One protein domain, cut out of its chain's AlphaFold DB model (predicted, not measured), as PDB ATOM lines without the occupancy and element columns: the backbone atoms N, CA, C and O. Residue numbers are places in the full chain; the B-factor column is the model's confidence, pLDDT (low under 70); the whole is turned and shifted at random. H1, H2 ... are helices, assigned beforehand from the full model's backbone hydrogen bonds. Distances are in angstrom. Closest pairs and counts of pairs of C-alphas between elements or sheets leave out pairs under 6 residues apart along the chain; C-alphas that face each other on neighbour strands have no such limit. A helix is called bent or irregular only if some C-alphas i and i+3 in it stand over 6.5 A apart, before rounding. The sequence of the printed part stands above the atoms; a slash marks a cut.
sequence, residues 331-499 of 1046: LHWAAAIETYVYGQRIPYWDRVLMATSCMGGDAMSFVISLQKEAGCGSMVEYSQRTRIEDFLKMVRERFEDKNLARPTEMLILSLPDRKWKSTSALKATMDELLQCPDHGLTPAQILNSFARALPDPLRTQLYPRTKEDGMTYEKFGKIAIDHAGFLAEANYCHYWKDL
ATOM      1  N   LEU A 331     101.000  -6.021-112.896       77.25
ATOM      2  CA  LEU A 331     101.198  -7.027-111.854       77.25
ATOM      3  C   LEU A 331      99.889  -7.758-111.539       77.25
ATOM      4  O   LEU A 331      99.883  -8.983-111.452       77.25
ATOM      5  N   HIS A 332      98.775  -7.025-111.448       72.81
ATOM      6  CA  HIS A 332      97.456  -7.621-111.239       72.81
ATOM      7  C   HIS A 332      97.029  -8.483-112.436       72.81
ATOM      8  O   HIS A 332      96.575  -9.611-112.251       72.81
ATOM      9  N   TRP A 333      97.243  -7.997-113.665       84.06
ATOM     10  CA  TRP A 333      96.971  -8.778-114.873       84.06
ATOM     11  C   TRP A 333      97.849 -10.034-114.970       84.06
ATOM     12  O   TRP A 333      97.330 -11.118-115.221       84.06
ATOM     13  N   ALA A 334      99.157  -9.924-114.718       81.19
ATOM     14  CA  ALA A 334     100.072 -11.063-114.763       81.19
ATOM     15  C   ALA A 334      99.699 -12.128-113.722       81.19
ATOM     16  O   ALA A 334      99.655 -13.308-114.058       81.19
ATOM     17  N   ALA A 335      99.346 -11.723-112.497       80.31
ATOM     18  CA  ALA A 335      98.865 -12.643-111.467       80.31
ATOM     19  C   ALA A 335      97.541 -13.330-111.862       80.31
ATOM     20  O   ALA A 335      97.381 -14.534-111.643       80.31
ATOM     21  N   ALA A 336      96.607 -12.601-112.487       80.31
ATOM     22  CA  ALA A 336      95.351 -13.164-112.989       80.31
ATOM     23  C   ALA A 336      95.583 -14.177-114.127       80.31
ATOM     24  O   ALA A 336      94.967 -15.241-114.133       80.31
ATOM     25  N   ILE A 337      96.510 -13.893-115.049       80.44
ATOM     26  CA  ILE A 337      96.912 -14.818-116.117       80.44
ATOM     27  C   ILE A 337      97.614 -16.056-115.549       80.44
ATOM     28  O   ILE A 337      97.250 -17.162-115.940       80.44
ATOM     29  N   GLU A 338      98.562 -15.906-114.617       78.31
ATOM     30  CA  GLU A 338      99.216 -17.041-113.947       78.31
ATOM     31  C   GLU A 338      98.156 -17.928-113.268       78.31
ATOM     32  O   GLU A 338      98.050 -19.115-113.580       78.31
ATOM     33  N   THR A 339      97.286 -17.342-112.438       78.56
ATOM     34  CA  THR A 339      96.207 -18.063-111.734       78.56
ATOM     35  C   THR A 339      95.245 -18.761-112.700       78.56
ATOM     36  O   THR A 339      94.932 -19.934-112.502       78.56
ATOM     37  N   TYR A 340      94.811 -18.096-113.777       76.44
ATOM     38  CA  TYR A 340      93.908 -18.681-114.776       76.44
ATOM     39  C   TYR A 340      94.558 -19.854-115.521       76.44
ATOM     40  O   TYR A 340      93.952 -20.915-115.674       76.44
ATOM     41  N   VAL A 341      95.812 -19.687-115.946       77.12
ATOM     42  CA  VAL A 341      96.581 -20.704-116.671       77.12
ATOM     43  C   VAL A 341      96.818 -21.957-115.824       77.12
ATOM     44  O   VAL A 341      96.704 -23.072-116.341       77.12
ATOM     45  N   TYR A 342      97.098 -21.790-114.528       73.75
ATOM     46  CA  TYR A 342      97.209 -22.909-113.592       73.75
ATOM     47  C   TYR A 342      95.845 -23.545-113.279       73.75
ATOM     48  O   TYR A 342      95.733 -24.771-113.312       73.75
ATOM     49  N   GLY A 343      94.801 -22.743-113.046       70.81
ATOM     50  CA  GLY A 343      93.456 -23.224-112.710       70.81
ATOM     51  C   GLY A 343      92.784 -24.020-113.833       70.81
ATOM     52  O   GLY A 343      92.224 -25.084-113.581       70.81
ATOM     53  N   GLN A 344      92.906 -23.562-115.082       66.50
ATOM     54  CA  GLN A 344      92.331 -24.218-116.267       66.50
ATOM     55  C   GLN A 344      93.201 -25.359-116.827       66.50
ATOM     56  O   GLN A 344      92.906 -25.893-117.894       66.50
ATOM     57  N   ARG A 345      94.295 -25.732-116.139       66.00
ATOM     58  CA  ARG A 345      95.246 -26.785-116.552       66.00
ATOM     59  C   ARG A 345      95.764 -26.638-117.994       66.00
ATOM     60  O   ARG A 345      96.040 -27.636-118.658       66.00
ATOM     61  N   ILE A 346      95.943 -25.402-118.469       72.94
ATOM     62  CA  ILE A 346      96.362 -25.140-119.853       72.94
ATOM     63  C   ILE A 346      97.753 -25.771-120.110       72.94
ATOM     64  O   ILE A 346      98.686 -25.525-119.321       72.94
ATOM     65  N   PRO A 347      97.917 -26.577-121.186       71.88
ATOM     66  CA  PRO A 347      99.185 -27.217-121.535       71.88
ATOM     67  C   PRO A 347     100.315 -26.203-121.696       71.88
ATOM     68  O   PRO A 347     100.080 -25.082-122.143       71.88
ATOM     69  N   TYR A 348     101.552 -26.565-121.327       70.44
ATOM     70  CA  TYR A 348     102.614 -25.562-121.152       70.44
ATOM     71  C   TYR A 348     102.936 -24.766-122.428       70.44
ATOM     72  O   TYR A 348     103.233 -23.576-122.333       70.44
ATOM     73  N   TRP A 349     102.813 -25.397-123.598       68.56
ATOM     74  CA  TRP A 349     103.042 -24.815-124.925       68.56
ATOM     75  C   TRP A 349     101.962 -23.809-125.374       68.56
ATOM     76  O   TRP A 349     102.237 -22.950-126.214       68.56
ATOM     77  N   ASP A 350     100.766 -23.857-124.779       77.12
ATOM     78  CA  ASP A 350      99.642 -22.963-125.104       77.12
ATOM     79  C   ASP A 350      99.494 -21.797-124.113       77.12
ATOM     80  O   ASP A 350      98.736 -20.860-124.359       77.12
ATOM     81  N   ARG A 351     100.246 -21.790-123.004       82.62
ATOM     82  CA  ARG A 351     100.128 -20.772-121.937       82.62
ATOM     83  C   ARG A 351     100.405 -19.358-122.432       82.62
ATOM     84  O   ARG A 351      99.642 -18.441-122.138       82.62
ATOM     85  N   VAL A 352     101.478 -19.189-123.204       83.88
ATOM     86  CA  VAL A 352     101.838 -17.898-123.810       83.88
ATOM     87  C   VAL A 352     100.847 -17.526-124.919       83.88
ATOM     88  O   VAL A 352     100.490 -16.357-125.050       83.88
ATOM     89  N   LEU A 353     100.316 -18.494-125.669       83.00
ATOM     90  CA  LEU A 353      99.284 -18.233-126.676       83.00
ATOM     91  C   LEU A 353      97.984 -17.723-126.025       83.00
ATOM     92  O   LEU A 353      97.402 -16.736-126.474       83.00
ATOM     93  N   MET A 354      97.589 -18.318-124.898       83.50
ATOM     94  CA  MET A 354      96.484 -17.841-124.067       83.50
ATOM     95  C   MET A 354      96.752 -16.441-123.497       83.50
ATOM     96  O   MET A 354      95.919 -15.549-123.659       83.50
ATOM     97  N   ALA A 355      97.926 -16.209-122.900       83.88
ATOM     98  CA  ALA A 355      98.292 -14.908-122.337       83.88
ATOM     99  C   ALA A 355      98.282 -13.789-123.394       83.88
ATOM    100  O   ALA A 355      97.737 -12.714-123.153       83.88
ATOM    101  N   THR A 356      98.816 -14.059-124.588       82.62
ATOM    102  CA  THR A 356      98.829 -13.105-125.711       82.62
ATOM    103  C   THR A 356      97.442 -12.872-126.313       82.62
ATOM    104  O   THR A 356      97.158 -11.756-126.748       82.62
ATOM    105  N   SER A 357      96.528 -13.851-126.266       81.00
ATOM    106  CA  SER A 357      95.117 -13.642-126.640       81.00
ATOM    107  C   SER A 357      94.394 -12.635-125.727       81.00
ATOM    108  O   SER A 357      93.471 -11.948-126.167       81.00
ATOM    109  N   CYS A 358      94.866 -12.485-124.484       79.69
ATOM    110  CA  CYS A 358      94.397 -11.504-123.505       79.69
ATOM    111  C   CYS A 358      95.122 -10.144-123.596       79.69
ATOM    112  O   CYS A 358      95.031  -9.349-122.659       79.69
ATOM    113  N   MET A 359      95.842  -9.847-124.683       84.06
ATOM    114  CA  MET A 359      96.562  -8.578-124.862       84.06
ATOM    115  C   MET A 359      96.019  -7.775-126.048       84.06
ATOM    116  O   MET A 359      95.674  -8.311-127.100       84.06
ATOM    117  N   GLY A 360      95.957  -6.455-125.879       80.94
ATOM    118  CA  GLY A 360      95.492  -5.495-126.877       80.94
ATOM    119  C   GLY A 360      96.438  -4.301-127.023       80.94
ATOM    120  O   GLY A 360      97.372  -4.125-126.242       80.94
ATOM    121  N   GLY A 361      96.201  -3.475-128.044       82.62
ATOM    122  CA  GLY A 361      96.882  -2.187-128.229       82.62
ATOM    123  C   GLY A 361      98.416  -2.261-128.226       82.62
ATOM    124  O   GLY A 361      99.027  -3.068-128.939       82.62
ATOM    125  N   ASP A 362      99.033  -1.407-127.411       79.81
ATOM    126  CA  ASP A 362     100.490  -1.284-127.299       79.81
ATOM    127  C   ASP A 362     101.126  -2.543-126.688       79.81
ATOM    128  O   ASP A 362     102.236  -2.929-127.064       79.81
ATOM    129  N   ALA A 363     100.401  -3.235-125.802       83.75
ATOM    130  CA  ALA A 363     100.852  -4.479-125.189       83.75
ATOM    131  C   ALA A 363     100.985  -5.607-126.225       83.75
ATOM    132  O   ALA A 363     102.026  -6.259-126.296       83.75
ATOM    133  N   MET A 364      99.988  -5.785-127.099       85.25
ATOM    134  CA  MET A 364     100.075  -6.768-128.189       85.25
ATOM    135  C   MET A 364     101.116  -6.375-129.250       85.25
ATOM    136  O   MET A 364     101.812  -7.233-129.793       85.25
ATOM    137  N   SER A 365     101.286  -5.076-129.512       84.81
ATOM    138  CA  SER A 365     102.347  -4.577-130.400       84.81
ATOM    139  C   SER A 365     103.745  -4.955-129.890       84.81
ATOM    140  O   SER A 365     104.584  -5.386-130.681       84.81
ATOM    141  N   PHE A 366     103.978  -4.877-128.573       87.88
ATOM    142  CA  PHE A 366     105.231  -5.303-127.943       87.88
ATOM    143  C   PHE A 366     105.470  -6.819-128.051       87.88
ATOM    144  O   PHE A 366     106.574  -7.249-128.390       87.88
ATOM    145  N   VAL A 367     104.432  -7.635-127.851       87.25
ATOM    146  CA  VAL A 367     104.509  -9.093-128.059       87.25
ATOM    147  C   VAL A 367     104.901  -9.427-129.502       87.25
ATOM    148  O   VAL A 367     105.751 -10.284-129.727       87.25
ATOM    149  N   ILE A 368     104.337  -8.726-130.489       86.56
ATOM    150  CA  ILE A 368     104.669  -8.934-131.907       86.56
ATOM    151  C   ILE A 368     106.125  -8.534-132.218       86.56
ATOM    152  O   ILE A 368     106.737  -9.149-133.093       86.56
ATOM    153  N   SER A 369     106.720  -7.556-131.517       88.50
ATOM    154  CA  SER A 369     108.174  -7.320-131.609       88.50
ATOM    155  C   SER A 369     108.987  -8.469-131.008       88.50
ATOM    156  O   SER A 369     109.880  -8.959-131.693       88.50
ATOM    157  N   LEU A 370     108.633  -8.979-129.820       87.12
ATOM    158  CA  LEU A 370     109.331 -10.123-129.212       87.12
ATOM    159  C   LEU A 370     109.266 -11.382-130.098       87.12
ATOM    160  O   LEU A 370     110.269 -12.071-130.268       87.12
ATOM    161  N   GLN A 371     108.117 -11.646-130.735       89.12
ATOM    162  CA  GLN A 371     107.957 -12.743-131.698       89.12
ATOM    163  C   GLN A 371     108.956 -12.635-132.867       89.12
ATOM    164  O   GLN A 371     109.539 -13.636-133.285       89.12
ATOM    165  N   LYS A 372     109.158 -11.417-133.390       86.25
ATOM    166  CA  LYS A 372     110.084 -11.139-134.499       86.25
ATOM    167  C   LYS A 372     111.547 -11.202-134.065       86.25
ATOM    168  O   LYS A 372     112.364 -11.727-134.812       86.25
ATOM    169  N   GLU A 373     111.867 -10.706-132.873       86.44
ATOM    170  CA  GLU A 373     113.211 -10.783-132.281       86.44
ATOM    171  C   GLU A 373     113.624 -12.237-131.996       86.44
ATOM    172  O   GLU A 373     114.775 -12.603-132.222       86.44
ATOM    173  N   ALA A 374     112.674 -13.096-131.610       84.19
ATOM    174  CA  ALA A 374     112.870 -14.539-131.458       84.19
ATOM    175  C   ALA A 374     112.915 -15.325-132.790       84.19
ATOM    176  O   ALA A 374     113.078 -16.547-132.776       84.19
ATOM    177  N   GLY A 375     112.742 -14.659-133.938       82.50
ATOM    178  CA  GLY A 375     112.772 -15.290-135.262       82.50
ATOM    179  C   GLY A 375     111.603 -16.241-135.557       82.50
ATOM    180  O   GLY A 375     111.721 -17.072-136.454       82.50
ATOM    181  N   CYS A 376     110.489 -16.153-134.822       82.44
ATOM    182  CA  CYS A 376     109.337 -17.041-135.001       82.44
ATOM    183  C   CYS A 376     108.377 -16.513-136.078       82.44
ATOM    184  O   CYS A 376     107.901 -15.376-136.003       82.44
ATOM    185  N   GLY A 377     108.012 -17.357-137.045       74.69
ATOM    186  CA  GLY A 377     107.061 -17.028-138.110       74.69
ATOM    187  C   GLY A 377     105.610 -16.918-137.626       74.69
ATOM    188  O   GLY A 377     104.803 -16.226-138.246       74.69
ATOM    189  N   SER A 378     105.277 -17.541-136.491       82.25
ATOM    190  CA  SER A 378     103.947 -17.468-135.872       82.25
ATOM    191  C   SER A 378     104.000 -17.284-134.352       82.25
ATOM    192  O   SER A 378     104.997 -17.601-133.701       82.25
ATOM    193  N   MET A 379     102.890 -16.819-133.766       77.31
ATOM    194  CA  MET A 379     102.746 -16.718-132.307       77.31
ATOM    195  C   MET A 379     102.695 -18.094-131.617       77.31
ATOM    196  O   MET A 379     103.051 -18.203-130.450       77.31
ATOM    197  N   VAL A 380     102.303 -19.147-132.347       78.94
ATOM    198  CA  VAL A 380     102.282 -20.541-131.863       78.94
ATOM    199  C   VAL A 380     103.705 -21.105-131.772       78.94
ATOM    200  O   VAL A 380     104.084 -21.710-130.777       78.94
ATOM    201  N   GLU A 381     104.545 -20.832-132.772       80.31
ATOM    202  CA  GLU A 381     105.975 -21.177-132.728       80.31
ATOM    203  C   GLU A 381     106.704 -20.410-131.608       80.31
ATOM    204  O   GLU A 381     107.604 -20.937-130.955       80.31
ATOM    205  N   TYR A 382     106.290 -19.168-131.337       83.12
ATOM    206  CA  TYR A 382     106.780 -18.390-130.199       83.12
ATOM    207  C   TYR A 382     106.317 -18.957-128.846       83.12
ATOM    208  O   TYR A 382     107.140 -19.075-127.936       83.12
ATOM    209  N   SER A 383     105.050 -19.371-128.704       84.06
ATOM    210  CA  SER A 383     104.537 -19.947-127.449       84.06
ATOM    211  C   SER A 383     105.141 -21.314-127.115       84.06
ATOM    212  O   SER A 383     105.317 -21.631-125.945       84.06
ATOM    213  N   GLN A 384     105.530 -22.095-128.127       79.94
ATOM    214  CA  GLN A 384     106.257 -23.355-127.940       79.94
ATOM    215  C   GLN A 384     107.720 -23.151-127.510       79.94
ATOM    216  O   GLN A 384     108.278 -24.006-126.826       79.94
ATOM    217  N   ARG A 385     108.355 -22.032-127.896       80.31
ATOM    218  CA  ARG A 385     109.754 -21.715-127.543       80.31
ATOM    219  C   ARG A 385     109.910 -20.927-126.242       80.31
ATOM    220  O   ARG A 385     110.947 -21.042-125.595       80.31
ATOM    221  N   THR A 386     108.923 -20.115-125.865       82.69
ATOM    222  CA  THR A 386     108.992 -19.246-124.679       82.69
ATOM    223  C   THR A 386     108.183 -19.802-123.515       82.69
ATOM    224  O   THR A 386     107.027 -20.187-123.665       82.69
ATOM    225  N   ARG A 387     108.781 -19.823-122.319       83.94
ATOM    226  CA  ARG A 387     108.056 -20.173-121.093       83.94
ATOM    227  C   ARG A 387     107.187 -19.007-120.632       83.94
ATOM    228  O   ARG A 387     107.508 -17.843-120.878       83.94
ATOM    229  N   ILE A 388     106.099 -19.317-119.926       84.69
ATOM    230  CA  ILE A 388     105.156 -18.302-119.440       84.69
ATOM    231  C   ILE A 388     105.800 -17.370-118.404       84.69
ATOM    232  O   ILE A 388     105.513 -16.176-118.390       84.69
ATOM    233  N   GLU A 389     106.732 -17.879-117.596       84.38
ATOM    234  CA  GLU A 389     107.466 -17.107-116.594       84.38
ATOM    235  C   GLU A 389     108.375 -16.053-117.249       84.38
ATOM    236  O   GLU A 389     108.358 -14.884-116.853       84.38
ATOM    237  N   ASP A 390     109.117 -16.452-118.288       86.25
ATOM    238  CA  ASP A 390     110.006 -15.577-119.061       86.25
ATOM    239  C   ASP A 390     109.202 -14.540-119.858       86.25
ATOM    240  O   ASP A 390     109.534 -13.353-119.867       86.25
ATOM    241  N   PHE A 391     108.089 -14.966-120.465       87.75
ATOM    242  CA  PHE A 391     107.149 -14.083-121.149       87.75
ATOM    243  C   PHE A 391     106.602 -12.994-120.216       87.75
ATOM    244  O   PHE A 391     106.720 -11.801-120.508       87.75
ATOM    245  N   LEU A 392     106.050 -13.380-119.062       87.12
ATOM    246  CA  LEU A 392     105.483 -12.429-118.105       87.12
ATOM    247  C   LEU A 392     106.559 -11.553-117.459       87.12
ATOM    248  O   LEU A 392     106.290 -10.393-117.156       87.12
ATOM    249  N   LYS A 393     107.792 -12.049-117.294       85.25
ATOM    250  CA  LYS A 393     108.940 -11.225-116.897       85.25
ATOM    251  C   LYS A 393     109.224 -10.117-117.918       85.25
ATOM    252  O   LYS A 393     109.306  -8.961-117.517       85.25
ATOM    253  N   MET A 394     109.291 -10.427-119.216       85.31
ATOM    254  CA  MET A 394     109.507  -9.415-120.264       85.31
ATOM    255  C   MET A 394     108.365  -8.387-120.339       85.31
ATOM    256  O   MET A 394     108.616  -7.200-120.548       85.31
ATOM    257  N   VAL A 395     107.111  -8.812-120.135       84.06
ATOM    258  CA  VAL A 395     105.959  -7.893-120.077       84.06
ATOM    259  C   VAL A 395     106.025  -6.993-118.835       84.06
ATOM    260  O   VAL A 395     105.832  -5.783-118.966       84.06
ATOM    261  N   ARG A 396     106.372  -7.540-117.659       82.88
ATOM    262  CA  ARG A 396     106.618  -6.760-116.432       82.88
ATOM    263  C   ARG A 396     107.730  -5.729-116.653       82.88
ATOM    264  O   ARG A 396     107.455  -4.539-116.589       82.88
ATOM    265  N   GLU A 397     108.927  -6.138-117.071       81.06
ATOM    266  CA  GLU A 397     110.077  -5.231-117.265       81.06
ATOM    267  C   GLU A 397     109.837  -4.074-118.258       81.06
ATOM    268  O   GLU A 397     110.523  -3.043-118.176       81.06
ATOM    269  N   ARG A 398     108.889  -4.245-119.195       77.94
ATOM    270  CA  ARG A 398     108.504  -3.254-120.209       77.94
ATOM    271  C   ARG A 398     107.433  -2.267-119.741       77.94
ATOM    272  O   ARG A 398     107.517  -1.098-120.118       77.94
ATOM    273  N   PHE A 399     106.424  -2.735-119.007       75.19
ATOM    274  CA  PHE A 399     105.237  -1.947-118.646       75.19
ATOM    275  C   PHE A 399     105.167  -1.565-117.158       75.19
ATOM    276  O   PHE A 399     104.324  -0.760-116.773       75.19
ATOM    277  N   GLU A 400     106.048  -2.103-116.317       74.06
ATOM    278  CA  GLU A 400     106.200  -1.698-114.920       74.06
ATOM    279  C   GLU A 400     106.812  -0.290-114.833       74.06
ATOM    280  O   GLU A 400     107.923  -0.025-115.309       74.06
ATOM    281  N   ASP A 401     106.067   0.643-114.235       60.34
ATOM    282  CA  ASP A 401     106.455   2.049-114.133       60.34
ATOM    283  C   ASP A 401     107.627   2.215-113.145       60.34
ATOM    284  O   ASP A 401     107.445   2.485-111.959       60.34
ATOM    285  N   LYS A 402     108.866   2.169-113.656       59.81
ATOM    286  CA  LYS A 402     110.134   2.394-112.912       59.81
ATOM    287  C   LYS A 402     110.251   3.770-112.222       59.81
ATOM    288  O   LYS A 402     111.293   4.106-111.672       59.81
ATOM    289  N   ASN A 403     109.202   4.589-112.285       54.94
ATOM    290  CA  ASN A 403     109.090   5.894-111.642       54.94
ATOM    291  C   ASN A 403     107.974   5.961-110.580       54.94
ATOM    292  O   ASN A 403     107.808   7.036-110.007       54.94
ATOM    293  N   LEU A 404     107.230   4.872-110.311       62.41
ATOM    294  CA  LEU A 404     106.044   4.837-109.431       62.41
ATOM    295  C   LEU A 404     106.303   5.421-108.029       62.41
ATOM    296  O   LEU A 404     105.435   6.083-107.466       62.41
ATOM    297  N   ALA A 405     107.536   5.285-107.531       59.88
ATOM    298  CA  ALA A 405     108.041   5.935-106.324       59.88
ATOM    299  C   ALA A 405     107.673   7.429-106.207       59.88
ATOM    300  O   ALA A 405     107.190   7.859-105.164       59.88
ATOM    301  N   ARG A 406     107.854   8.225-107.275       61.53
ATOM    302  CA  ARG A 406     107.637   9.687-107.238       61.53
ATOM    303  C   ARG A 406     106.150  10.079-107.204       61.53
ATOM    304  O   ARG A 406     105.795  10.933-106.393       61.53
ATOM    305  N   PRO A 407     105.253   9.496-108.030       66.00
ATOM    306  CA  PRO A 407     103.814   9.627-107.835       66.00
ATOM    307  C   PRO A 407     103.355   9.178-106.447       66.00
ATOM    308  O   PRO A 407     102.585   9.907-105.834       66.00
ATOM    309  N   THR A 408     103.845   8.047-105.925       68.56
ATOM    310  CA  THR A 408     103.480   7.549-104.587       68.56
ATOM    311  C   THR A 408     103.917   8.511-103.478       68.56
ATOM    312  O   THR A 408     103.101   8.865-102.628       68.56
ATOM    313  N   GLU A 409     105.148   9.031-103.532       74.44
ATOM    314  CA  GLU A 409     105.650  10.073-102.626       74.44
ATOM    315  C   GLU A 409     104.744  11.321-102.645       74.44
ATOM    316  O   GLU A 409     104.253  11.759-101.601       74.44
ATOM    317  N   MET A 410     104.445  11.863-103.836       75.25
ATOM    318  CA  MET A 410     103.550  13.020-103.971       75.25
ATOM    319  C   MET A 410     102.119  12.721-103.507       75.25
ATOM    320  O   MET A 410     101.481  13.583-102.899       75.25
ATOM    321  N   LEU A 411     101.598  11.522-103.779       77.69
ATOM    322  CA  LEU A 411     100.257  11.115-103.364       77.69
ATOM    323  C   LEU A 411     100.158  11.086-101.841       77.69
ATOM    324  O   LEU A 411      99.269  11.754-101.311       77.69
ATOM    325  N   ILE A 412     101.097  10.423-101.155       81.44
ATOM    326  CA  ILE A 412     101.158  10.342 -99.688       81.44
ATOM    327  C   ILE A 412     101.278  11.740 -99.057       81.44
ATOM    328  O   ILE A 412     100.582  12.042 -98.086       81.44
ATOM    329  N   LEU A 413     102.107  12.625 -99.623       80.56
ATOM    330  CA  LEU A 413     102.239  14.010 -99.153       80.56
ATOM    331  C   LEU A 413     100.984  14.866 -99.416       80.56
ATOM    332  O   LEU A 413     100.746  15.819 -98.677       80.56
ATOM    333  N   SER A 414     100.158  14.514-100.411       79.81
ATOM    334  CA  SER A 414      98.892  15.199-100.741       79.81
ATOM    335  C   SER A 414      97.655  14.676 -99.990       79.81
ATOM    336  O   SER A 414      96.582  15.277-100.083       79.81
ATOM    337  N   LEU A 415      97.764  13.570 -99.240       82.00
ATOM    338  CA  LEU A 415      96.646  13.012 -98.459       82.00
ATOM    339  C   LEU A 415      95.995  14.014 -97.478       82.00
ATOM    340  O   LEU A 415      94.765  13.970 -97.374       82.00
ATOM    341  N   PRO A 416      96.736  14.925 -96.800       79.25
ATOM    342  CA  PRO A 416      96.158  15.932 -95.902       79.25
ATOM    343  C   PRO A 416      95.234  16.953 -96.571       79.25
ATOM    344  O   PRO A 416      94.374  17.521 -95.902       79.25
ATOM    345  N   ASP A 417      95.403  17.199 -97.872       74.25
ATOM    346  CA  ASP A 417      94.585  18.164 -98.618       74.25
ATOM    347  C   ASP A 417      93.242  17.554 -99.068       74.25
ATOM    348  O   ASP A 417      92.340  18.258 -99.534       74.25
ATOM    349  N   ARG A 418      93.083  16.232 -98.918       72.94
ATOM    350  CA  ARG A 418      91.863  15.487 -99.241       72.94
ATOM    351  C   ARG A 418      90.977  15.353 -98.002       72.94
ATOM    352  O   ARG A 418      91.447  15.080 -96.903       72.94
ATOM    353  N   LYS A 419      89.660  15.495 -98.185       71.81
ATOM    354  CA  LYS A 419      88.670  15.258 -97.123       71.81
ATOM    355  C   LYS A 419      88.240  13.794 -97.123       71.81
ATOM    356  O   LYS A 419      87.632  13.331 -98.086       71.81
ATOM    357  N   TRP A 420      88.511  13.096 -96.027       77.69
ATOM    358  CA  TRP A 420      88.197  11.678 -95.865       77.69
ATOM    359  C   TRP A 420      86.851  11.481 -95.165       77.69
ATOM    360  O   TRP A 420      86.537  12.174 -94.201       77.69
ATOM    361  N   LYS A 421      86.036  10.537 -95.661       71.12
ATOM    362  CA  LYS A 421      84.724  10.201 -95.070       71.12
ATOM    363  C   LYS A 421      84.823   9.244 -93.878       71.12
ATOM    364  O   LYS A 421      83.913   9.204 -93.063       71.12
ATOM    365  N   SER A 422      85.903   8.467 -93.799       77.38
ATOM    366  CA  SER A 422      86.171   7.509 -92.725       77.38
ATOM    367  C   SER A 422      87.677   7.350 -92.522       77.38
ATOM    368  O   SER A 422      88.441   7.346 -93.491       77.38
ATOM    369  N   THR A 423      88.086   7.145 -91.271       82.31
ATOM    370  CA  THR A 423      89.456   6.776 -90.898       82.31
ATOM    371  C   THR A 423      89.869   5.418 -91.471       82.31
ATOM    372  O   THR A 423      91.028   5.246 -91.835       82.31
ATOM    373  N   SER A 424      88.934   4.471 -91.627       82.88
ATOM    374  CA  SER A 424      89.227   3.167 -92.243       82.88
ATOM    375  C   SER A 424      89.593   3.293 -93.726       82.88
ATOM    376  O   SER A 424      90.550   2.671 -94.172       82.88
ATOM    377  N   ALA A 425      88.896   4.157 -94.474       81.88
ATOM    378  CA  ALA A 425      89.187   4.424 -95.886       81.88
ATOM    379  C   ALA A 425      90.523   5.169 -96.082       81.88
ATOM    380  O   ALA A 425      91.268   4.872 -97.016       81.88
ATOM    381  N   LEU A 426      90.851   6.105 -95.182       84.94
ATOM    382  CA  LEU A 426      92.169   6.746 -95.153       84.94
ATOM    383  C   LEU A 426      93.283   5.729 -94.858       84.94
ATOM    384  O   LEU A 426      94.323   5.768 -95.508       84.94
ATOM    385  N   LYS A 427      93.077   4.813 -93.901       86.06
ATOM    386  CA  LYS A 427      94.081   3.791 -93.584       86.06
ATOM    387  C   LYS A 427      94.275   2.814 -94.740       86.06
ATOM    388  O   LYS A 427      95.406   2.629 -95.153       86.06
ATOM    389  N   ALA A 428      93.199   2.276 -95.316       84.38
ATOM    390  CA  ALA A 428      93.295   1.346 -96.441       84.38
ATOM    391  C   ALA A 428      94.064   1.945 -97.635       84.38
ATOM    392  O   ALA A 428      94.956   1.300 -98.173       84.38
ATOM    393  N   THR A 429      93.787   3.202 -97.998       80.69
ATOM    394  CA  THR A 429      94.494   3.880 -99.104       80.69
ATOM    395  C   THR A 429      95.944   4.244 -98.775       80.69
ATOM    396  O   THR A 429      96.785   4.250 -99.668       80.69
ATOM    397  N   MET A 430      96.271   4.523 -97.509       82.69
ATOM    398  CA  MET A 430      97.662   4.705 -97.082       82.69
ATOM    399  C   MET A 430      98.415   3.363 -97.065       82.69
ATOM    400  O   MET A 430      99.522   3.293 -97.584       82.69
ATOM    401  N   ASP A 431      97.802   2.298 -96.541       85.50
ATOM    402  CA  ASP A 431      98.354   0.935 -96.521       85.50
ATOM    403  C   ASP A 431      98.621   0.424 -97.953       85.50
ATOM    404  O   ASP A 431      99.656  -0.188 -98.196       85.50
ATOM    405  N   GLU A 432      97.738   0.722 -98.914       82.19
ATOM    406  CA  GLU A 432      97.910   0.427-100.346       82.19
ATOM    407  C   GLU A 432      99.108   1.175-100.960       82.19
ATOM    408  O   GLU A 432      99.953   0.569-101.618       82.19
ATOM    409  N   LEU A 433      99.247   2.481-100.693       80.12
ATOM    410  CA  LEU A 433     100.379   3.284-101.184       80.12
ATOM    411  C   LEU A 433     101.727   2.853-100.572       80.12
ATOM    412  O   LEU A 433     102.762   2.956-101.232       80.12
ATOM    413  N   LEU A 434     101.724   2.345 -99.337       81.69
ATOM    414  CA  LEU A 434     102.918   1.852 -98.642       81.69
ATOM    415  C   LEU A 434     103.392   0.466 -99.116       81.69
ATOM    416  O   LEU A 434     104.481   0.046 -98.734       81.69
ATOM    417  N   GLN A 435     102.649  -0.223 -99.993       79.69
ATOM    418  CA  GLN A 435     103.122  -1.464-100.633       79.69
ATOM    419  C   GLN A 435     104.266  -1.224-101.636       79.69
ATOM    420  O   GLN A 435     104.939  -2.172-102.035       79.69
ATOM    421  N   CYS A 436     104.514   0.027-102.041       70.44
ATOM    422  CA  CYS A 436     105.640   0.404-102.898       70.44
ATOM    423  C   CYS A 436     106.936   0.550-102.067       70.44
ATOM    424  O   CYS A 436     107.063   1.554-101.361       70.44
ATOM    425  N   PRO A 437     107.930  -0.358-102.166       59.91
ATOM    426  CA  PRO A 437     109.106  -0.333-101.287       59.91
ATOM    427  C   PRO A 437     110.014   0.895-101.492       59.91
ATOM    428  O   PRO A 437     110.616   1.384-100.540       59.91
ATOM    429  N   ASP A 438     110.076   1.439-102.712       64.25
ATOM    430  CA  ASP A 438     110.995   2.526-103.085       64.25
ATOM    431  C   ASP A 438     110.396   3.941-102.918       64.25
ATOM    432  O   ASP A 438     110.797   4.884-103.597       64.25
ATOM    433  N   HIS A 439     109.425   4.134-102.019       69.69
ATOM    434  CA  HIS A 439     108.681   5.399-101.880       69.69
ATOM    435  C   HIS A 439     109.479   6.597-101.314       69.69
ATOM    436  O   HIS A 439     108.927   7.689-101.188       69.69
ATOM    437  N   GLY A 440     110.736   6.416-100.887       69.88
ATOM    438  CA  GLY A 440     111.648   7.483-100.419       69.88
ATOM    439  C   GLY A 440     111.307   8.175 -99.083       69.88
ATOM    440  O   GLY A 440     112.192   8.735 -98.438       69.88
ATOM    441  N   LEU A 441     110.049   8.122 -98.637       78.88
ATOM    442  CA  LEU A 441     109.571   8.758 -97.405       78.88
ATOM    443  C   LEU A 441     110.129   8.138 -96.115       78.88
ATOM    444  O   LEU A 441     110.229   6.922 -95.963       78.88
ATOM    445  N   THR A 442     110.384   8.996 -95.127       82.81
ATOM    446  CA  THR A 442     110.724   8.585 -93.757       82.81
ATOM    447  C   THR A 442     109.479   8.156 -92.958       82.81
ATOM    448  O   THR A 442     108.395   8.720 -93.158       82.81
ATOM    449  N   PRO A 443     109.610   7.255 -91.960       81.81
ATOM    450  CA  PRO A 443     108.490   6.845 -91.101       81.81
ATOM    451  C   PRO A 443     107.761   8.012 -90.408       81.81
ATOM    452  O   PRO A 443     106.544   7.971 -90.229       81.81
ATOM    453  N   ALA A 444     108.487   9.083 -90.066       82.38
ATOM    454  CA  ALA A 444     107.922  10.287 -89.458       82.38
ATOM    455  C   ALA A 444     107.074  11.117 -90.443       82.38
ATOM    456  O   ALA A 444     106.056  11.686 -90.044       82.38
ATOM    457  N   GLN A 445     107.451  11.172 -91.726       84.06
ATOM    458  CA  GLN A 445     106.645  11.826 -92.765       84.06
ATOM    459  C   GLN A 445     105.341  11.061 -93.009       84.06
ATOM    460  O   GLN A 445     104.285  11.683 -93.047       84.06
ATOM    461  N   ILE A 446     105.397   9.726 -93.086       86.56
ATOM    462  CA  ILE A 446     104.216   8.862 -93.255       86.56
ATOM    463  C   ILE A 446     103.226   9.070 -92.095       86.56
ATOM    464  O   ILE A 446     102.048   9.356 -92.324       86.56
ATOM    465  N   LEU A 447     103.714   9.018 -90.848       87.44
ATOM    466  CA  LEU A 447     102.908   9.254 -89.646       87.44
ATOM    467  C   LEU A 447     102.255  10.650 -89.642       87.44
ATOM    468  O   LEU A 447     101.064  10.771 -89.357       87.44
ATOM    469  N   ASN A 448     103.010  11.700 -89.977       87.56
ATOM    470  CA  ASN A 448     102.512  13.079 -89.978       87.56
ATOM    471  C   ASN A 448     101.492  13.322 -91.108       87.56
ATOM    472  O   ASN A 448     100.443  13.922 -90.868       87.56
ATOM    473  N   SER A 449     101.735  12.794 -92.313       86.19
ATOM    474  CA  SER A 449     100.779  12.856 -93.426       86.19
ATOM    475  C   SER A 449      99.462  12.156 -93.081       86.19
ATOM    476  O   SER A 449      98.398  12.754 -93.247       86.19
ATOM    477  N   PHE A 450      99.509  10.941 -92.523       88.19
ATOM    478  CA  PHE A 450      98.302  10.241 -92.074       88.19
ATOM    479  C   PHE A 450      97.560  11.028 -90.983       88.19
ATOM    480  O   PHE A 450      96.360  11.273 -91.090       88.19
ATOM    481  N   ALA A 451      98.274  11.488 -89.953       84.56
ATOM    482  CA  ALA A 451      97.664  12.192 -88.832       84.56
ATOM    483  C   ALA A 451      97.036  13.539 -89.216       84.56
ATOM    484  O   ALA A 451      96.047  13.938 -88.606       84.56
ATOM    485  N   ARG A 452      97.571  14.235 -90.229       83.44
ATOM    486  CA  ARG A 452      96.969  15.465 -90.771       83.44
ATOM    487  C   ARG A 452      95.767  15.201 -91.678       83.44
ATOM    488  O   ARG A 452      94.915  16.078 -91.768       83.44
ATOM    489  N   ALA A 453      95.702  14.032 -92.317       84.62
ATOM    490  CA  ALA A 453      94.599  13.618 -93.184       84.62
ATOM    491  C   ALA A 453      93.377  13.066 -92.420       84.62
ATOM    492  O   ALA A 453      92.310  12.898 -93.013       84.62
ATOM    493  N   LEU A 454      93.503  12.798 -91.113       84.31
ATOM    494  CA  LEU A 454      92.381  12.360 -90.278       84.31
ATOM    495  C   LEU A 454      91.201  13.357 -90.318       84.31
ATOM    496  O   LEU A 454      91.421  14.572 -90.296       84.31
ATOM    497  N   PRO A 455      89.942  12.878 -90.295       78.31
ATOM    498  CA  PRO A 455      88.780  13.741 -90.102       78.31
ATOM    499  C   PRO A 455      88.791  14.442 -88.732       78.31
ATOM    500  O   PRO A 455      89.254  13.889 -87.732       78.31
ATOM    501  N   ASP A 456      88.218  15.644 -88.654       71.00
ATOM    502  CA  ASP A 456      87.871  16.260 -87.367       71.00
ATOM    503  C   ASP A 456      86.620  15.563 -86.783       71.00
ATOM    504  O   ASP A 456      85.703  15.254 -87.547       71.00
ATOM    505  N   PRO A 457      86.543  15.296 -85.461       68.88
ATOM    506  CA  PRO A 457      87.436  15.757 -84.391       68.88
ATOM    507  C   PRO A 457      88.621  14.824 -84.068       68.88
ATOM    508  O   PRO A 457      89.432  15.158 -83.207       68.88
ATOM    509  N   LEU A 458      88.760  13.667 -84.726       77.50
ATOM    510  CA  LEU A 458      89.838  12.706 -84.427       77.50
ATOM    511  C   LEU A 458      91.224  13.328 -84.604       77.50
ATOM    512  O   LEU A 458      92.104  13.143 -83.764       77.50
ATOM    513  N   ARG A 459      91.407  14.123 -85.662       79.31
ATOM    514  CA  ARG A 459      92.646  14.861 -85.918       79.31
ATOM    515  C   ARG A 459      93.029  15.777 -84.755       79.31
ATOM    516  O   ARG A 459      94.171  15.727 -84.316       79.31
ATOM    517  N   THR A 460      92.119  16.592 -84.216       77.69
ATOM    518  CA  THR A 460      92.469  17.521 -83.121       77.69
ATOM    519  C   THR A 460      92.809  16.801 -81.816       77.69
ATOM    520  O   THR A 460      93.667  17.280 -81.076       77.69
ATOM    521  N   GLN A 461      92.198  15.641 -81.556       77.06
ATOM    522  CA  GLN A 461      92.446  14.836 -80.355       77.06
ATOM    523  C   GLN A 461      93.714  13.975 -80.451       77.06
ATOM    524  O   GLN A 461      94.439  13.836 -79.467       77.06
ATOM    525  N   LEU A 462      94.002  13.402 -81.625       82.19
ATOM    526  CA  LEU A 462      95.095  12.441 -81.814       82.19
ATOM    527  C   LEU A 462      96.385  13.071 -82.351       82.19
ATOM    528  O   LEU A 462      97.459  12.528 -82.108       82.19
ATOM    529  N   TYR A 463      96.335  14.229 -83.023       82.12
ATOM    530  CA  TYR A 463      97.543  14.881 -83.543       82.12
ATOM    531  C   TYR A 463      98.620  15.170 -82.472       82.12
ATOM    532  O   TYR A 463      99.796  14.968 -82.779       82.12
ATOM    533  N   PRO A 464      98.303  15.544 -81.211       80.44
ATOM    534  CA  PRO A 464      99.311  15.652 -80.152       80.44
ATOM    535  C   PRO A 464     100.088  14.347 -79.899       80.44
ATOM    536  O   PRO A 464     101.299  14.409 -79.695       80.44
ATOM    537  N   ARG A 465      99.430  13.180 -80.007       75.44
ATOM    538  CA  ARG A 465     100.051  11.856 -79.796       75.44
ATOM    539  C   ARG A 465     101.071  11.467 -80.870       75.44
ATOM    540  O   ARG A 465     101.876  10.571 -80.662       75.44
ATOM    541  N   THR A 466     101.092  12.155 -82.013       79.00
ATOM    542  CA  THR A 466     102.119  11.934 -83.057       79.00
ATOM    543  C   THR A 466     103.531  12.318 -82.615       79.00
ATOM    544  O   THR A 466     104.495  11.964 -83.288       79.00
ATOM    545  N   LYS A 467     103.655  13.053 -81.501       78.19
ATOM    546  CA  LYS A 467     104.924  13.492 -80.910       78.19
ATOM    547  C   LYS A 467     105.402  12.600 -79.757       78.19
ATOM    548  O   LYS A 467     106.376  12.954 -79.104       78.19
ATOM    549  N   GLU A 468     104.702  11.503 -79.468       80.56
ATOM    550  CA  GLU A 468     105.088  10.549 -78.425       80.56
ATOM    551  C   GLU A 468     106.220   9.630 -78.923       80.56
ATOM    552  O   GLU A 468     106.162   9.091 -80.033       80.56
ATOM    553  N   ASP A 469     107.253   9.442 -78.099       64.06
ATOM    554  CA  ASP A 469     108.430   8.649 -78.463       64.06
ATOM    555  C   ASP A 469     108.064   7.178 -78.738       64.06
ATOM    556  O   ASP A 469     107.414   6.503 -77.939       64.06
ATOM    557  N   GLY A 470     108.503   6.653 -79.887       74.94
ATOM    558  CA  GLY A 470     108.241   5.266 -80.294       74.94
ATOM    559  C   GLY A 470     106.873   5.013 -80.948       74.94
ATOM    560  O   GLY A 470     106.516   3.846 -81.181       74.94
ATOM    561  N   MET A 471     106.116   6.068 -81.275       80.56
ATOM    562  CA  MET A 471     104.914   5.960 -82.102       80.56
ATOM    563  C   MET A 471     105.252   5.706 -83.575       80.56
ATOM    564  O   MET A 471     105.999   6.446 -84.210       80.56
ATOM    565  N   THR A 472     104.671   4.640 -84.123       85.38
ATOM    566  CA  THR A 472     104.785   4.251 -85.534       85.38
ATOM    567  C   THR A 472     103.448   4.428 -86.244       85.38
ATOM    568  O   THR A 472     102.396   4.474 -85.601       85.38
ATOM    569  N   TYR A 473     103.483   4.488 -87.577       85.75
ATOM    570  CA  TYR A 473     102.285   4.561 -88.415       85.75
ATOM    571  C   TYR A 473     101.261   3.462 -88.071       85.75
ATOM    572  O   TYR A 473     100.100   3.775 -87.836       85.75
ATOM    573  N   GLU A 474     101.687   2.203 -87.931       85.19
ATOM    574  CA  GLU A 474     100.790   1.080 -87.611       85.19
ATOM    575  C   GLU A 474     100.088   1.236 -86.253       85.19
ATOM    576  O   GLU A 474      98.868   1.075 -86.158       85.19
ATOM    577  N   LYS A 475     100.841   1.605 -85.203       85.81
ATOM    578  CA  LYS A 475     100.293   1.853 -83.858       85.81
ATOM    579  C   LYS A 475      99.294   3.006 -83.882       85.81
ATOM    580  O   LYS A 475      98.203   2.895 -83.330       85.81
ATOM    581  N   PHE A 476      99.656   4.108 -84.539       87.62
ATOM    582  CA  PHE A 476      98.810   5.293 -84.638       87.62
ATOM    583  C   PHE A 476      97.555   5.038 -85.481       87.62
ATOM    584  O   PHE A 476      96.465   5.445 -85.089       87.62
ATOM    585  N   GLY A 477      97.682   4.322 -86.599       85.50
ATOM    586  CA  GLY A 477      96.572   3.927 -87.463       85.50
ATOM    587  C   GLY A 477      95.590   2.988 -86.765       85.50
ATOM    588  O   GLY A 477      94.385   3.127 -86.961       85.50
ATOM    589  N   LYS A 478      96.077   2.085 -85.898       86.62
ATOM    590  CA  LYS A 478      95.215   1.277 -85.025       86.62
ATOM    591  C   LYS A 478      94.457   2.156 -84.026       86.62
ATOM    592  O   LYS A 478      93.234   2.169 -84.062       86.62
ATOM    593  N   ILE A 479      95.160   2.981 -83.244       84.69
ATOM    594  CA  ILE A 479      94.544   3.923 -82.285       84.69
ATOM    595  C   ILE A 479      93.510   4.828 -82.977       84.69
ATOM    596  O   ILE A 479      92.435   5.066 -82.433       84.69
ATOM    597  N   ALA A 480      93.797   5.321 -84.183       83.12
ATOM    598  CA  ALA A 480      92.882   6.172 -84.934       83.12
ATOM    599  C   ALA A 480      91.620   5.433 -85.412       83.12
ATOM    600  O   ALA A 480      90.551   6.044 -85.431       83.12
ATOM    601  N   ILE A 481      91.716   4.147 -85.772       85.25
ATOM    602  CA  ILE A 481      90.548   3.308 -86.079       85.25
ATOM    603  C   ILE A 481      89.765   2.979 -84.806       85.25
ATOM    604  O   ILE A 481      88.552   3.150 -84.811       85.25
ATOM    605  N   ASP A 482      90.430   2.596 -83.717       81.44
ATOM    606  CA  ASP A 482      89.777   2.250 -82.447       81.44
ATOM    607  C   ASP A 482      88.989   3.460 -81.893       81.44
ATOM    608  O   ASP A 482      87.812   3.352 -81.549       81.44
ATOM    609  N   HIS A 483      89.588   4.660 -81.915       73.81
ATOM    610  CA  HIS A 483      88.896   5.908 -81.570       73.81
ATOM    611  C   HIS A 483      87.795   6.293 -82.581       73.81
ATOM    612  O   HIS A 483      86.798   6.893 -82.185       73.81
ATOM    613  N   ALA A 484      87.937   5.969 -83.873       76.31
ATOM    614  CA  ALA A 484      86.879   6.198 -84.863       76.31
ATOM    615  C   ALA A 484      85.683   5.257 -84.657       76.31
ATOM    616  O   ALA A 484      84.544   5.704 -84.784       76.31
ATOM    617  N   GLY A 485      85.937   3.996 -84.299       73.06
ATOM    618  CA  GLY A 485      84.923   3.021 -83.902       73.06
ATOM    619  C   GLY A 485      84.156   3.504 -82.677       73.06
ATOM    620  O   GLY A 485      82.940   3.638 -82.745       73.06
ATOM    621  N   PHE A 486      84.869   3.919 -81.625       70.56
ATOM    622  CA  PHE A 486      84.259   4.501 -80.426       70.56
ATOM    623  C   PHE A 486      83.390   5.738 -80.727       70.56
ATOM    624  O   PHE A 486      82.303   5.881 -80.175       70.56
ATOM    625  N   LEU A 487      83.815   6.633 -81.633       64.81
ATOM    626  CA  LEU A 487      82.987   7.777 -82.048       64.81
ATOM    627  C   LEU A 487      81.802   7.392 -82.952       64.81
ATOM    628  O   LEU A 487      80.807   8.115 -82.976       64.81
ATOM    629  N   ALA A 488      81.887   6.296 -83.706       57.09
ATOM    630  CA  ALA A 488      80.767   5.773 -84.491       57.09
ATOM    631  C   ALA A 488      79.722   5.094 -83.588       57.09
ATOM    632  O   ALA A 488      78.527   5.322 -83.760       57.09
ATOM    633  N   GLU A 489      80.180   4.349 -82.585       50.91
ATOM    634  CA  GLU A 489      79.366   3.705 -81.551       50.91
ATOM    635  C   GLU A 489      78.701   4.750 -80.634       50.91
ATOM    636  O   GLU A 489      77.494   4.710 -80.414       50.91
ATOM    637  N   ALA A 490      79.429   5.797 -80.228       48.16
ATOM    638  CA  ALA A 490      78.857   6.939 -79.507       48.16
ATOM    639  C   ALA A 490      77.852   7.757 -80.348       48.16
ATOM    640  O   ALA A 490      76.909   8.323 -79.797       48.16
ATOM    641  N   ASN A 491      78.006   7.804 -81.679       46.31
ATOM    642  CA  ASN A 491      77.019   8.408 -82.590       46.31
ATOM    643  C   ASN A 491      75.760   7.542 -82.791       46.31
ATOM    644  O   ASN A 491      74.782   8.037 -83.356       46.31
ATOM    645  N   TYR A 492      75.759   6.284 -82.336       37.81
ATOM    646  CA  TYR A 492      74.565   5.434 -82.298       37.81
ATOM    647  C   TYR A 492      73.645   5.770 -81.110       37.81
ATOM    648  O   TYR A 492      72.457   5.448 -81.133       37.81
ATOM    649  N   CYS A 493      74.145   6.478 -80.091       40.09
ATOM    650  CA  CYS A 493      73.314   6.993 -79.009       40.09
ATOM    651  C   CYS A 493      72.532   8.239 -79.458       40.09
ATOM    652  O   CYS A 493      73.093   9.318 -79.662       40.09
ATOM    653  N   HIS A 494      71.202   8.114 -79.506       41.81
ATOM    654  CA  HIS A 494      70.242   9.192 -79.805       41.81
ATOM    655  C   HIS A 494      70.441  10.468 -78.951       41.81
ATOM    656  O   HIS A 494      70.145  11.579 -79.398       41.81
ATOM    657  N   TYR A 495      71.064  10.306 -77.779       38.25
ATOM    658  CA  TYR A 495      71.420  11.325 -76.793       38.25
ATOM    659  C   TYR A 495      71.943  12.655 -77.367       38.25
ATOM    660  O   TYR A 495      71.560  13.721 -76.889       38.25
ATOM    661  N   TRP A 496      72.806  12.636 -78.393       34.47
ATOM    662  CA  TRP A 496      73.452  13.871 -78.866       34.47
ATOM    663  C   TRP A 496      72.539  14.788 -79.692       34.47
ATOM    664  O   TRP A 496      72.743  16.003 -79.701       34.47
ATOM    665  N   LYS A 497      71.503  14.247 -80.347       38.91
ATOM    666  CA  LYS A 497      70.497  15.078 -81.034       38.91
ATOM    667  C   LYS A 497      69.522  15.697 -80.037       38.91
ATOM    668  O   LYS A 497      69.207  16.879 -80.168       38.91
ATOM    669  N   ASP A 498      69.135  14.955 -79.005       43.88
ATOM    670  CA  ASP A 498      68.167  15.426 -78.013       43.88
ATOM    671  C   ASP A 498      68.784  16.458 -77.048       43.88
ATOM    672  O   ASP A 498      68.161  17.486 -76.771       43.88
ATOM    673  N   LEU A 499      70.063  16.303 -76.666       43.66
ATOM    674  CA  LEU A 499      70.815  17.344 -75.939       43.66
ATOM    675  C   LEU A 499      70.962  18.653 -76.732       43.66
ATOM    676  O   LEU A 499      71.027  19.733 -76.140       43.66
TER     677      LEU A 499
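AT A GLANCE: This is residues 331 to 499 of the 1046 residues of the protein "CCHC-type domain-containing protein" of Chara braunii (UniProt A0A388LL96). The longest helix, H10, lies in a lobe where H6 to H10 form an up-and-down bundle, and a tail, residues 488 to 499, sticks out beyond it. At the other end is a second, looser lobe of H1 to H5, joined to the first by a single stretch of chain, residues 400 to 404, with no contact between the helices of the two lobes. The printed part has 169 residues with eleven named helices, H1 to H11 in chain order, and no named strand; the class is all helix. The whole is extended, with a radius of gyration of the C-alphas of 23.9 A and spans of 78 by 35 by 28 A.

IN THESE COORDINATES: H10, residues 473 to 490, is 25.2 A long and begins at C-alpha 473 (102.285, 4.561, -88.415). Before it come H6, residues 405 to 417, 19.7 A; H7, residues 423 to 433; H8, residues 443 to 453; and H9, residues 458 to 467. H11, residues 495 to 499, ends at C-alpha 499 (70.815, 17.344, -75.939). The other lobe holds H1, residues 331 to 343, 18.0 A, beginning at C-alpha 331 (101.198, -7.027, -111.854); H2, residues 348 to 357; H3, residues 361 to 373, 18.9 A; H4, residues 379 to 385; and H5, residues 388 to 399. H2, H6 and H9 are irregular, H9 only just: C-alphas 349 and 352 are 7.1 A apart, 413 and 416 7.2 A, 461 and 464 6.9 A.

HOW THE PARTS SIT: H10, with residues 477 to 484 alone, touches H7, closest at the C-alphas of Thr 423 and Ile 481, 6.0 A, at a shallow tilt of 24 degrees, opposite ways. H8 is the hub, touching H6, H7, H9 and H10. H8 and H9 form a hairpin at a shallow tilt of 18 degrees, with the closest C-alphas, Ala 451 and Tyr 463, 5.9 A apart. H6, with residues 412 to 417 alone, touches H8; the closest C-alphas, Pro 416 and Ala 453, are 3.9 A apart. H5 and H6 are apart. H1, H2 and H5 form a bundle; H2 touches H4, closest at the C-alphas of Trp 349 and Gln 384, 4.6 A. H3 touches no helix but is near H2, H4 and H5. Every O i to N i+4 pair is within hydrogen-bond range in H1, H3, H4, H5, H7, H8, H10 and H11; H2 has 4 of 6, H6 7 of 9, and H9 2 of 6, with 4 of 7 O i to N i+3 pairs.

THE WHOLE: The C-alphas farthest apart, Gly 377 and Leu 499, are 79.8 A apart. The printed part has no cut and no long link. Mean pLDDT of the printed part is 76.6; residues under 70 include 401 to 408 and 487 to 499.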